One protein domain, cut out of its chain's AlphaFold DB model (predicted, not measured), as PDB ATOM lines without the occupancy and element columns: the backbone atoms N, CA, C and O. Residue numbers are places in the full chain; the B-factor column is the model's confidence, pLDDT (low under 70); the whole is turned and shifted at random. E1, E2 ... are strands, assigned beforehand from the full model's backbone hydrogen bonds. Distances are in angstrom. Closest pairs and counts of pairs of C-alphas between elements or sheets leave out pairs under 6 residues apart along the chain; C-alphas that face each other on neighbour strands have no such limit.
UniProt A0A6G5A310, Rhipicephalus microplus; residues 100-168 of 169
ATOM      1  N   LYS A 100       8.188  30.976  28.231       70.75
ATOM      2  CA  LYS A 100       7.688  31.699  29.415       70.75
ATOM      3  C   LYS A 100       6.286  32.273  29.187       70.75
ATOM      4  O   LYS A 100       5.492  32.304  30.121       70.75
ATOM      5  N   GLN A 101       5.995  32.700  27.960       80.12
ATOM      6  CA  GLN A 101       4.726  33.307  27.558       80.12
ATOM      7  C   GLN A 101       4.293  32.739  26.198       80.12
ATOM      8  O   GLN A 101       4.569  33.334  25.158       80.12
ATOM      9  N   PRO A 102       3.698  31.538  26.181       83.62
ATOM     10  CA  PRO A 102       3.226  30.924  24.951       83.62
ATOM     11  C   PRO A 102       1.925  31.584  24.480       83.62
ATOM     12  O   PRO A 102       1.061  31.904  25.294       83.62
ATOM     13  N   CYS A 103       1.765  31.718  23.169       86.25
ATOM     14  CA  CYS A 103       0.552  32.236  22.547       86.25
ATOM     15  C   CYS A 103      -0.408  31.095  22.195       86.25
ATOM     16  O   CYS A 103       0.024  30.081  21.643       86.25
ATOM     17  N   ASP A 104      -1.699  31.253  22.501       86.12
ATOM     18  CA  ASP A 104      -2.757  30.307  22.117       86.12
ATOM     19  C   ASP A 104      -3.279  30.651  20.718       86.12
ATOM     20  O   ASP A 104      -3.818  31.733  20.507       86.12
ATOM     21  N   MET A 105      -3.114  29.733  19.767       83.44
ATOM     22  CA  MET A 105      -3.618  29.880  18.396       83.44
ATOM     23  C   MET A 105      -5.067  29.393  18.232       83.44
ATOM     24  O   MET A 105      -5.607  29.427  17.128       83.44
ATOM     25  N   GLY A 106      -5.689  28.889  19.297       76.19
ATOM     26  CA  GLY A 106      -6.940  28.147  19.243       76.19
ATOM     27  C   GLY A 106      -6.720  26.644  19.042       76.19
ATOM     28  O   GLY A 106      -5.657  26.168  18.639       76.19
ATOM     29  N   GLY A 107      -7.739  25.843  19.371       65.06
ATOM     30  CA  GLY A 107      -7.756  24.413  19.037       65.06
ATOM     31  C   GLY A 107      -6.620  23.572  19.645       65.06
ATOM     32  O   GLY A 107      -6.230  22.562  19.064       65.06
ATOM     33  N   SER A 108      -6.098  23.940  20.823       63.66
ATOM     34  CA  SER A 108      -4.955  23.280  21.496       63.66
ATOM     35  C   SER A 108      -3.590  23.437  20.797       63.66
ATOM     36  O   SER A 108      -2.666  22.665  21.090       63.66
ATOM     37  N   HIS A 109      -3.441  24.413  19.893       78.44
ATOM     38  CA  HIS A 109      -2.156  24.787  19.300       78.44
ATOM     39  C   HIS A 109      -1.545  25.987  20.026       78.44
ATOM     40  O   HIS A 109      -2.203  26.997  20.249       78.44
ATOM     41  N   TYR A 110      -0.268  25.860  20.389       84.62
ATOM     42  CA  TYR A 110       0.477  26.889  21.106       84.62
ATOM     43  C   TYR A 110       1.780  27.195  20.382       84.62
ATOM     44  O   TYR A 110       2.484  26.265  19.979       84.62
ATOM     45  N   LEU A 111       2.116  28.478  20.298       86.75
ATOM     46  CA  LEU A 111       3.424  28.951  19.856       86.75
ATOM     47  C   LEU A 111       4.243  29.411  21.048       86.75
ATOM     48  O   LEU A 111       3.732  30.039  21.971       86.75
ATOM     49  N   GLY A 112       5.524  29.070  21.031       85.38
ATOM     50  CA  GLY A 112       6.501  29.663  21.926       85.38
ATOM     51  C   GLY A 112       6.852  31.081  21.498       85.38
ATOM     52  O   GLY A 112       6.627  31.467  20.357       85.38
ATOM     53  N   ASP A 113       7.436  31.834  22.420       86.56
ATOM     54  CA  ASP A 113       7.972  33.160  22.126       86.56
ATOM     55  C   ASP A 113       8.996  33.110  20.975       86.56
ATOM     56  O   ASP A 113       9.816  32.189  20.905       86.56
ATOM     57  N   GLY A 114       8.889  34.058  20.043       86.12
ATOM     58  CA  GLY A 114       9.667  34.132  18.806       86.12
ATOM     59  C   GLY A 114       9.291  33.097  17.738       86.12
ATOM     60  O   GLY A 114       9.905  33.075  16.670       86.12
ATOM     61  N   GLN A 115       8.316  32.215  17.989       89.81
ATOM     62  CA  GLN A 115       7.909  31.220  16.998       89.81
ATOM     63  C   GLN A 115       6.940  31.797  15.970       89.81
ATOM     64  O   GLN A 115       6.020  32.552  16.289       89.81
ATOM     65  N   VAL A 116       7.127  31.338  14.734       92.12
ATOM     66  CA  VAL A 116       6.285  31.645  13.581       92.12
ATOM     67  C   VAL A 116       5.654  30.356  13.066       92.12
ATOM     68  O   VAL A 116       6.325  29.330  12.956       92.12
ATOM     69  N   PHE A 117       4.374  30.415  12.709       93.19
ATOM     70  CA  PHE A 117       3.656  29.321  12.070       93.19
ATOM     71  C   PHE A 117       2.833  29.816  10.887       93.19
ATOM     72  O   PHE A 117       2.009  30.719  11.017       93.19
ATOM     73  N   ASN A 118       3.031  29.182   9.736       94.25
ATOM     74  CA  ASN A 118       2.228  29.418   8.546       94.25
ATOM     75  C   ASN A 118       1.100  28.387   8.517       94.25
ATOM     76  O   ASN A 118       1.349  27.191   8.380       94.25
ATOM     77  N   SER A 119      -0.134  28.854   8.664       91.69
ATOM     78  CA  SER A 119      -1.328  28.014   8.642       91.69
ATOM     79  C   SER A 119      -1.914  27.948   7.237       91.69
ATOM     80  O   SER A 119      -1.919  28.947   6.515       91.69
ATOM     81  N   THR A 120      -2.449  26.783   6.882       91.56
ATOM     82  CA  THR A 120      -3.268  26.589   5.676       91.56
ATOM     83  C   THR A 120      -4.747  26.883   5.951       91.56
ATOM     84  O   THR A 120      -5.432  27.425   5.091       91.56
ATOM     85  N   ASN A 121      -5.252  26.555   7.149       86.56
ATOM     86  CA  ASN A 121      -6.657  26.746   7.515       86.56
ATOM     87  C   ASN A 121      -6.823  27.079   9.017       86.56
ATOM     88  O   ASN A 121      -6.551  26.213   9.851       86.56
ATOM     89  N   PRO A 122      -7.274  28.296   9.380       88.50
ATOM     90  CA  PRO A 122      -7.468  29.441   8.486       88.50
ATOM     91  C   PRO A 122      -6.119  29.928   7.934       88.50
ATOM     92  O   PRO A 122      -5.111  29.890   8.649       88.50
ATOM     93  N   CYS A 123      -6.086  30.329   6.660       90.62
ATOM     94  CA  CYS A 123      -4.853  30.724   5.975       90.62
ATOM     95  C   CYS A 123      -4.282  32.022   6.566       90.62
ATOM     96  O   CYS A 123      -4.951  33.054   6.597       90.62
ATOM     97  N   GLY A 124      -3.037  31.976   7.040       93.56
ATOM     98  CA  GLY A 124      -2.390  33.131   7.659       93.56
ATOM     99  C   GLY A 124      -1.043  32.799   8.293       93.56
ATOM    100  O   GLY A 124      -0.728  31.633   8.545       93.56
ATOM    101  N   LYS A 125      -0.251  33.834   8.572       94.94
ATOM    102  CA  LYS A 125       0.990  33.743   9.351       94.94
ATOM    103  C   LYS A 125       0.715  34.145  10.794       94.94
ATOM    104  O   LYS A 125       0.237  35.244  11.055       94.94
ATOM    105  N   TYR A 126       1.073  33.268  11.715       94.50
ATOM    106  CA  TYR A 126       0.952  33.452  13.151       94.50
ATOM    107  C   TYR A 126       2.337  33.660  13.732       94.50
ATOM    108  O   TYR A 126       3.250  32.890  13.442       94.50
ATOM    109  N   GLU A 127       2.495  34.683  14.552       93.69
ATOM    110  CA  GLU A 127       3.761  35.022  15.182       93.69
ATOM    111  C   GLU A 127       3.518  35.332  16.651       93.69
ATOM    112  O   GLU A 127       2.623  36.106  16.991       93.69
ATOM    113  N   CYS A 128       4.277  34.681  17.528       91.88
ATOM    114  CA  CYS A 128       4.152  34.860  18.965       91.88
ATOM    115  C   CYS A 128       5.312  35.685  19.499       91.88
ATOM    116  O   CYS A 128       6.468  35.299  19.338       91.88
ATOM    117  N   HIS A 129       5.000  36.783  20.179       90.88
ATOM    118  CA  HIS A 129       5.996  37.634  20.814       90.88
ATOM    119  C   HIS A 129       5.539  38.012  22.225       90.88
ATOM    120  O   HIS A 129       4.550  38.723  22.393       90.88
ATOM    121  N   ASN A 130       6.245  37.532  23.250       86.69
ATOM    122  CA  ASN A 130       5.945  37.744  24.669       86.69
ATOM    123  C   ASN A 130       4.470  37.470  25.028       86.69
ATOM    124  O   ASN A 130       3.805  38.260  25.699       86.69
ATOM    125  N   GLY A 131       3.924  36.353  24.537       84.00
ATOM    126  CA  GLY A 131       2.526  35.965  24.760       84.00
ATOM    127  C   GLY A 131       1.499  36.732  23.924       84.00
ATOM    128  O   GLY A 131       0.314  36.411  23.998       84.00
ATOM    129  N   ASN A 132       1.928  37.698  23.108       89.06
ATOM    130  CA  ASN A 132       1.070  38.383  22.151       89.06
ATOM    131  C   ASN A 132       1.087  37.656  20.800       89.06
ATOM    132  O   ASN A 132       2.144  37.498  20.185       89.06
ATOM    133  N   LEU A 133      -0.087  37.214  20.345       91.62
ATOM    134  CA  LEU A 133      -0.250  36.546  19.058       91.62
ATOM    135  C   LEU A 133      -0.570  37.575  17.977       91.62
ATOM    136  O   LEU A 133      -1.661  38.141  17.955       91.62
ATOM    137  N   THR A 134       0.353  37.769  17.044       94.19
ATOM    138  CA  THR A 134       0.107  38.555  15.834       94.19
ATOM    139  C   THR A 134      -0.304  37.620  14.706       94.19
ATOM    140  O   THR A 134       0.369  36.622  14.444       94.19
ATOM    141  N   VAL A 135      -1.409  37.940  14.028       93.88
ATOM    142  CA  VAL A 135      -1.923  37.157  12.900       93.88
ATOM    143  C   VAL A 135      -1.938  38.028  11.652       93.88
ATOM    144  O   VAL A 135      -2.654  39.024  11.596       93.88
ATOM    145  N   LYS A 136      -1.169  37.640  10.635       94.56
ATOM    146  CA  LYS A 136      -1.229  38.231   9.297       94.56
ATOM    147  C   LYS A 136      -2.100  37.349   8.406       94.56
ATOM    148  O   LYS A 136      -1.692  36.246   8.038       94.56
ATOM    149  N   LYS A 137      -3.304  37.830   8.104       92.38
ATOM    150  CA  LYS A 137      -4.264  37.170   7.210       92.38
ATOM    151  C   LYS A 137      -3.934  37.455   5.739       92.38
ATOM    152  O   LYS A 137      -3.046  38.253   5.441       92.38
ATOM    153  N   CYS A 138      -4.639  36.780   4.836       91.00
ATOM    154  CA  CYS A 138      -4.674  37.160   3.427       91.00
ATOM    155  C   CYS A 138      -5.450  38.468   3.233       91.00
ATOM    156  O   CYS A 138      -6.360  38.771   4.008       91.00
ATOM    157  N   ASP A 139      -5.126  39.210   2.180       89.38
ATOM    158  CA  ASP A 139      -5.861  40.421   1.824       89.38
ATOM    159  C   ASP A 139      -7.303  40.064   1.427       89.38
ATOM    160  O   ASP A 139      -7.530  39.153   0.628       89.38
ATOM    161  N   GLY A 140      -8.280  40.764   2.009       84.06
ATOM    162  CA  GLY A 140      -9.708  40.484   1.814       84.06
ATOM    163  C   GLY A 140     -10.267  39.332   2.655       84.06
ATOM    164  O   GLY A 140     -11.442  39.034   2.531       84.06
ATOM    165  N   ALA A 141      -9.485  38.708   3.547       84.62
ATOM    166  CA  ALA A 141      -9.956  37.581   4.368       84.62
ATOM    167  C   ALA A 141     -11.095  37.915   5.356       84.62
ATOM    168  O   ALA A 141     -11.664  37.001   5.945       84.62
ATOM    169  N   ASP A 142     -11.383  39.202   5.570       86.44
ATOM    170  CA  ASP A 142     -12.485  39.682   6.411       86.44
ATOM    171  C   ASP A 142     -13.714  40.123   5.580       86.44
ATOM    172  O   ASP A 142     -14.674  40.643   6.144       86.44
ATOM    173  N   ASP A 143     -13.691  39.925   4.255       86.81
ATOM    174  CA  ASP A 143     -14.787  40.233   3.331       86.81
ATOM    175  C   ASP A 143     -15.176  38.980   2.530       86.81
ATOM    176  O   ASP A 143     -14.421  38.504   1.683       86.81
ATOM    177  N   ASP A 144     -16.385  38.464   2.766       85.75
ATOM    178  CA  ASP A 144     -16.916  37.267   2.099       85.75
ATOM    179  C   ASP A 144     -17.071  37.432   0.575       85.75
ATOM    180  O   ASP A 144     -17.251  36.448  -0.146       85.75
ATOM    181  N   LYS A 145     -17.013  38.666   0.058       89.94
ATOM    182  CA  LYS A 145     -17.050  38.948  -1.381       89.94
ATOM    183  C   LYS A 145     -15.676  38.904  -2.039       89.94
ATOM    184  O   LYS A 145     -15.606  39.040  -3.266       89.94
ATOM    185  N   CYS A 146     -14.611  38.751  -1.256       87.00
ATOM    186  CA  CYS A 146     -13.228  38.759  -1.704       87.00
ATOM    187  C   CYS A 146     -12.596  37.366  -1.602       87.00
ATOM    188  O   CYS A 146     -12.642  36.711  -0.566       87.00
ATOM    189  N   GLU A 147     -11.920  36.933  -2.665       85.88
ATOM    190  CA  GLU A 147     -11.140  35.695  -2.670       85.88
ATOM    191  C   GLU A 147      -9.745  35.892  -3.276       85.88
ATOM    192  O   GLU A 147      -9.517  36.734  -4.147       85.88
ATOM    193  N   GLY A 148      -8.796  35.068  -2.829       87.00
ATOM    194  CA  GLY A 148      -7.446  35.020  -3.381       87.00
ATOM    195  C   GLY A 148      -7.404  34.393  -4.780       87.00
ATOM    196  O   GLY A 148      -7.800  33.245  -4.981       87.00
ATOM    197  N   SER A 149      -6.858  35.119  -5.750       86.62
ATOM    198  CA  SER A 149      -6.598  34.660  -7.114       86.62
ATOM    199  C   SER A 149      -5.360  33.764  -7.175       86.62
ATOM    200  O   SER A 149      -4.315  34.091  -6.607       86.62
ATOM    201  N   PHE A 150      -5.464  32.632  -7.878       87.75
ATOM    202  CA  PHE A 150      -4.422  31.595  -7.948       87.75
ATOM    203  C   PHE A 150      -3.975  31.073  -6.569       87.75
ATOM    204  O   PHE A 150      -2.846  30.612  -6.398       87.75
ATOM    205  N   ALA A 151      -4.857  31.144  -5.568       90.06
ATOM    206  CA  ALA A 151      -4.589  30.630  -4.233       90.06
ATOM    207  C   ALA A 151      -4.486  29.101  -4.236       90.06
ATOM    208  O   ALA A 151      -5.410  28.396  -4.650       90.06
ATOM    209  N   ASN A 152      -3.389  28.568  -3.698       92.44
ATOM    210  CA  ASN A 152      -3.278  27.138  -3.453       92.44
ATOM    211  C   ASN A 152      -3.799  26.820  -2.048       92.44
ATOM    212  O   ASN A 152      -3.036  26.795  -1.083       92.44
ATOM    213  N   LYS A 153      -5.107  26.545  -1.941       89.31
ATOM    214  CA  LYS A 153      -5.807  26.296  -0.663       89.31
ATOM    215  C   LYS A 153      -5.266  25.095   0.139       89.31
ATOM    216  O   LYS A 153      -5.668  24.905   1.281       89.31
ATOM    217  N   THR A 154      -4.365  24.286  -0.427       92.44
ATOM    218  CA  THR A 154      -3.728  23.148   0.268       92.44
ATOM    219  C   THR A 154      -2.337  23.460   0.821       92.44
ATOM    220  O   THR A 154      -1.823  22.704   1.644       92.44
ATOM    221  N   GLN A 155      -1.726  24.574   0.412       93.94
ATOM    222  CA  GLN A 155      -0.382  24.966   0.834       93.94
ATOM    223  C   GLN A 155      -0.426  26.007   1.961       93.94
ATOM    224  O   GLN A 155      -1.359  26.800   2.014       93.94
ATOM    225  N   PRO A 156       0.565  26.049   2.866       94.50
ATOM    226  CA  PRO A 156       0.611  27.048   3.934       94.50
ATOM    227  C   PRO A 156       0.738  28.488   3.425       94.50
ATOM    228  O   PRO A 156       1.144  28.737   2.287       94.50
ATOM    229  N   TYR A 157       0.466  29.459   4.301       93.56
ATOM    230  CA  TYR A 157       0.746  30.873   4.035       93.56
ATOM    231  C   TYR A 157       2.206  31.087   3.567       93.56
ATOM    232  O   TYR A 157       3.120  30.504   4.160       93.56
ATOM    233  N   PRO A 158       2.463  31.942   2.555       93.62
ATOM    234  CA  PRO A 158       1.502  32.793   1.841       93.62
ATOM    235  C   PRO A 158       0.810  32.122   0.642       93.62
ATOM    236  O   PRO A 158      -0.056  32.738   0.030       93.62
ATOM    237  N   ALA A 159       1.143  30.876   0.292       93.44
ATOM    238  CA  ALA A 159       0.642  30.238  -0.930       93.44
ATOM    239  C   ALA A 159      -0.889  30.055  -0.947       93.44
ATOM    240  O   ALA A 159      -1.507  30.162  -2.008       93.44
ATOM    241  N   CYS A 160      -1.518  29.849   0.215       92.31
ATOM    242  CA  CYS A 160      -2.980  29.805   0.326       92.31
ATOM    243  C   CYS A 160      -3.684  31.164   0.180       92.31
ATOM    244  O   CYS A 160      -4.909  31.172   0.092       92.31
ATOM    245  N   CYS A 161      -2.961  32.288   0.118       91.31
ATOM    246  CA  CYS A 161      -3.555  33.601  -0.159       91.31
ATOM    247  C   CYS A 161      -3.680  33.907  -1.652       91.31
ATOM    248  O   CYS A 161      -4.499  34.737  -2.031       91.31
ATOM    249  N   GLY A 162      -2.891  33.242  -2.500       89.62
ATOM    250  CA  GLY A 162      -2.795  33.603  -3.910       89.62
ATOM    251  C   GLY A 162      -1.943  34.851  -4.151       89.62
ATOM    252  O   GLY A 162      -1.295  35.367  -3.242       89.62
ATOM    253  N   VAL A 163      -1.898  35.295  -5.406       87.00
ATOM    254  CA  VAL A 163      -1.032  36.402  -5.863       87.00
ATOM    255  C   VAL A 163      -1.749  37.752  -5.931       87.00
ATOM    256  O   VAL A 163      -1.096  38.785  -6.049       87.00
ATOM    257  N   ALA A 164      -3.081  37.749  -5.874       85.94
ATOM    258  CA  ALA A 164      -3.926  38.939  -5.887       85.94
ATOM    259  C   ALA A 164      -5.264  38.633  -5.201       85.94
ATOM    260  O   ALA A 164      -5.640  37.468  -5.112       85.94
ATOM    261  N   THR A 165      -6.007  39.656  -4.785       89.06
ATOM    262  CA  THR A 165      -7.370  39.508  -4.249       89.06
ATOM    263  C   THR A 165      -8.380  39.997  -5.278       89.06
ATOM    264  O   THR A 165      -8.228  41.079  -5.845       89.06
ATOM    265  N   LEU A 166      -9.412  39.196  -5.531       87.12
ATOM    266  CA  LEU A 166     -10.531  39.526  -6.407       87.12
ATOM    267  C   LEU A 166     -11.785  39.684  -5.557       87.12
ATOM    268  O   LEU A 166     -12.181  38.741  -4.881       87.12
ATOM    269  N   CYS A 167     -12.410  40.857  -5.616       89.19
ATOM    270  CA  CYS A 167     -13.641  41.139  -4.887       89.19
ATOM    271  C   CYS A 167     -14.802  41.347  -5.855       89.19
ATOM    272  O   CYS A 167     -14.701  42.118  -6.814       89.19
ATOM    273  N   THR A 168     -15.910  40.664  -5.599       85.31
ATOM    274  CA  THR A 168     -17.178  40.893  -6.299       85.31
ATOM    275  C   THR A 168     -17.938  42.040  -5.627       85.31
ATOM    276  O   THR A 168     -17.836  42.234  -4.420       85.31
TER     277      THR A 168
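Overview. This is residues 100 to 168 of the 169 residues of a protein of Rhipicephalus microplus (UniProt A0A6G5A310). With little regular structure, this is a rod: a three-strand sheet, the meander E1, E2, E3, each strand the antiparallel neighbour of the one before, and toward one end a small hairpin, E4 and E5, with loops between. Of 69 printed residues, 26 are in these five named strands, in that order; the class is all strand, with no named helix. It is only just compact, close to loose, with radius of gyration of the C-alphas 13.1 A and spans of 44 by 20 by 19 A.

Arrangement. Start at the inner strand E2, residues 123 to 129. It forms hairpins with E1, residues 116 to 120, where N 117 and O 126 are within hydrogen-bond range at 2.8 A, and with E3, residues 132 to 137, where N 134 and O 127 are at 2.8 A. In the hairpin of E4, residues 146 to 149, and E5, residues 164 to 167, N 149 and O 164 are at 2.7 A. E4 and E5 are apart from E1, E2 and E3.

Along the chain. Find C-alpha 116 at (6.285, 31.645, 13.581), where E1 begins its 13.4 A. E2 runs 19.6 A, E3 15.9 A, E4 9.5 A and E5 10.0 A, to C-alpha 167 at (-13.641, 41.139, -4.887).

Size, cuts and confidence. The C-alphas farthest apart, Lys 100 and Thr 168, are 44.5 A apart. The printed part has no cut; E4 to E5 is a long link. Residues 107 to 108 have pLDDT under 70.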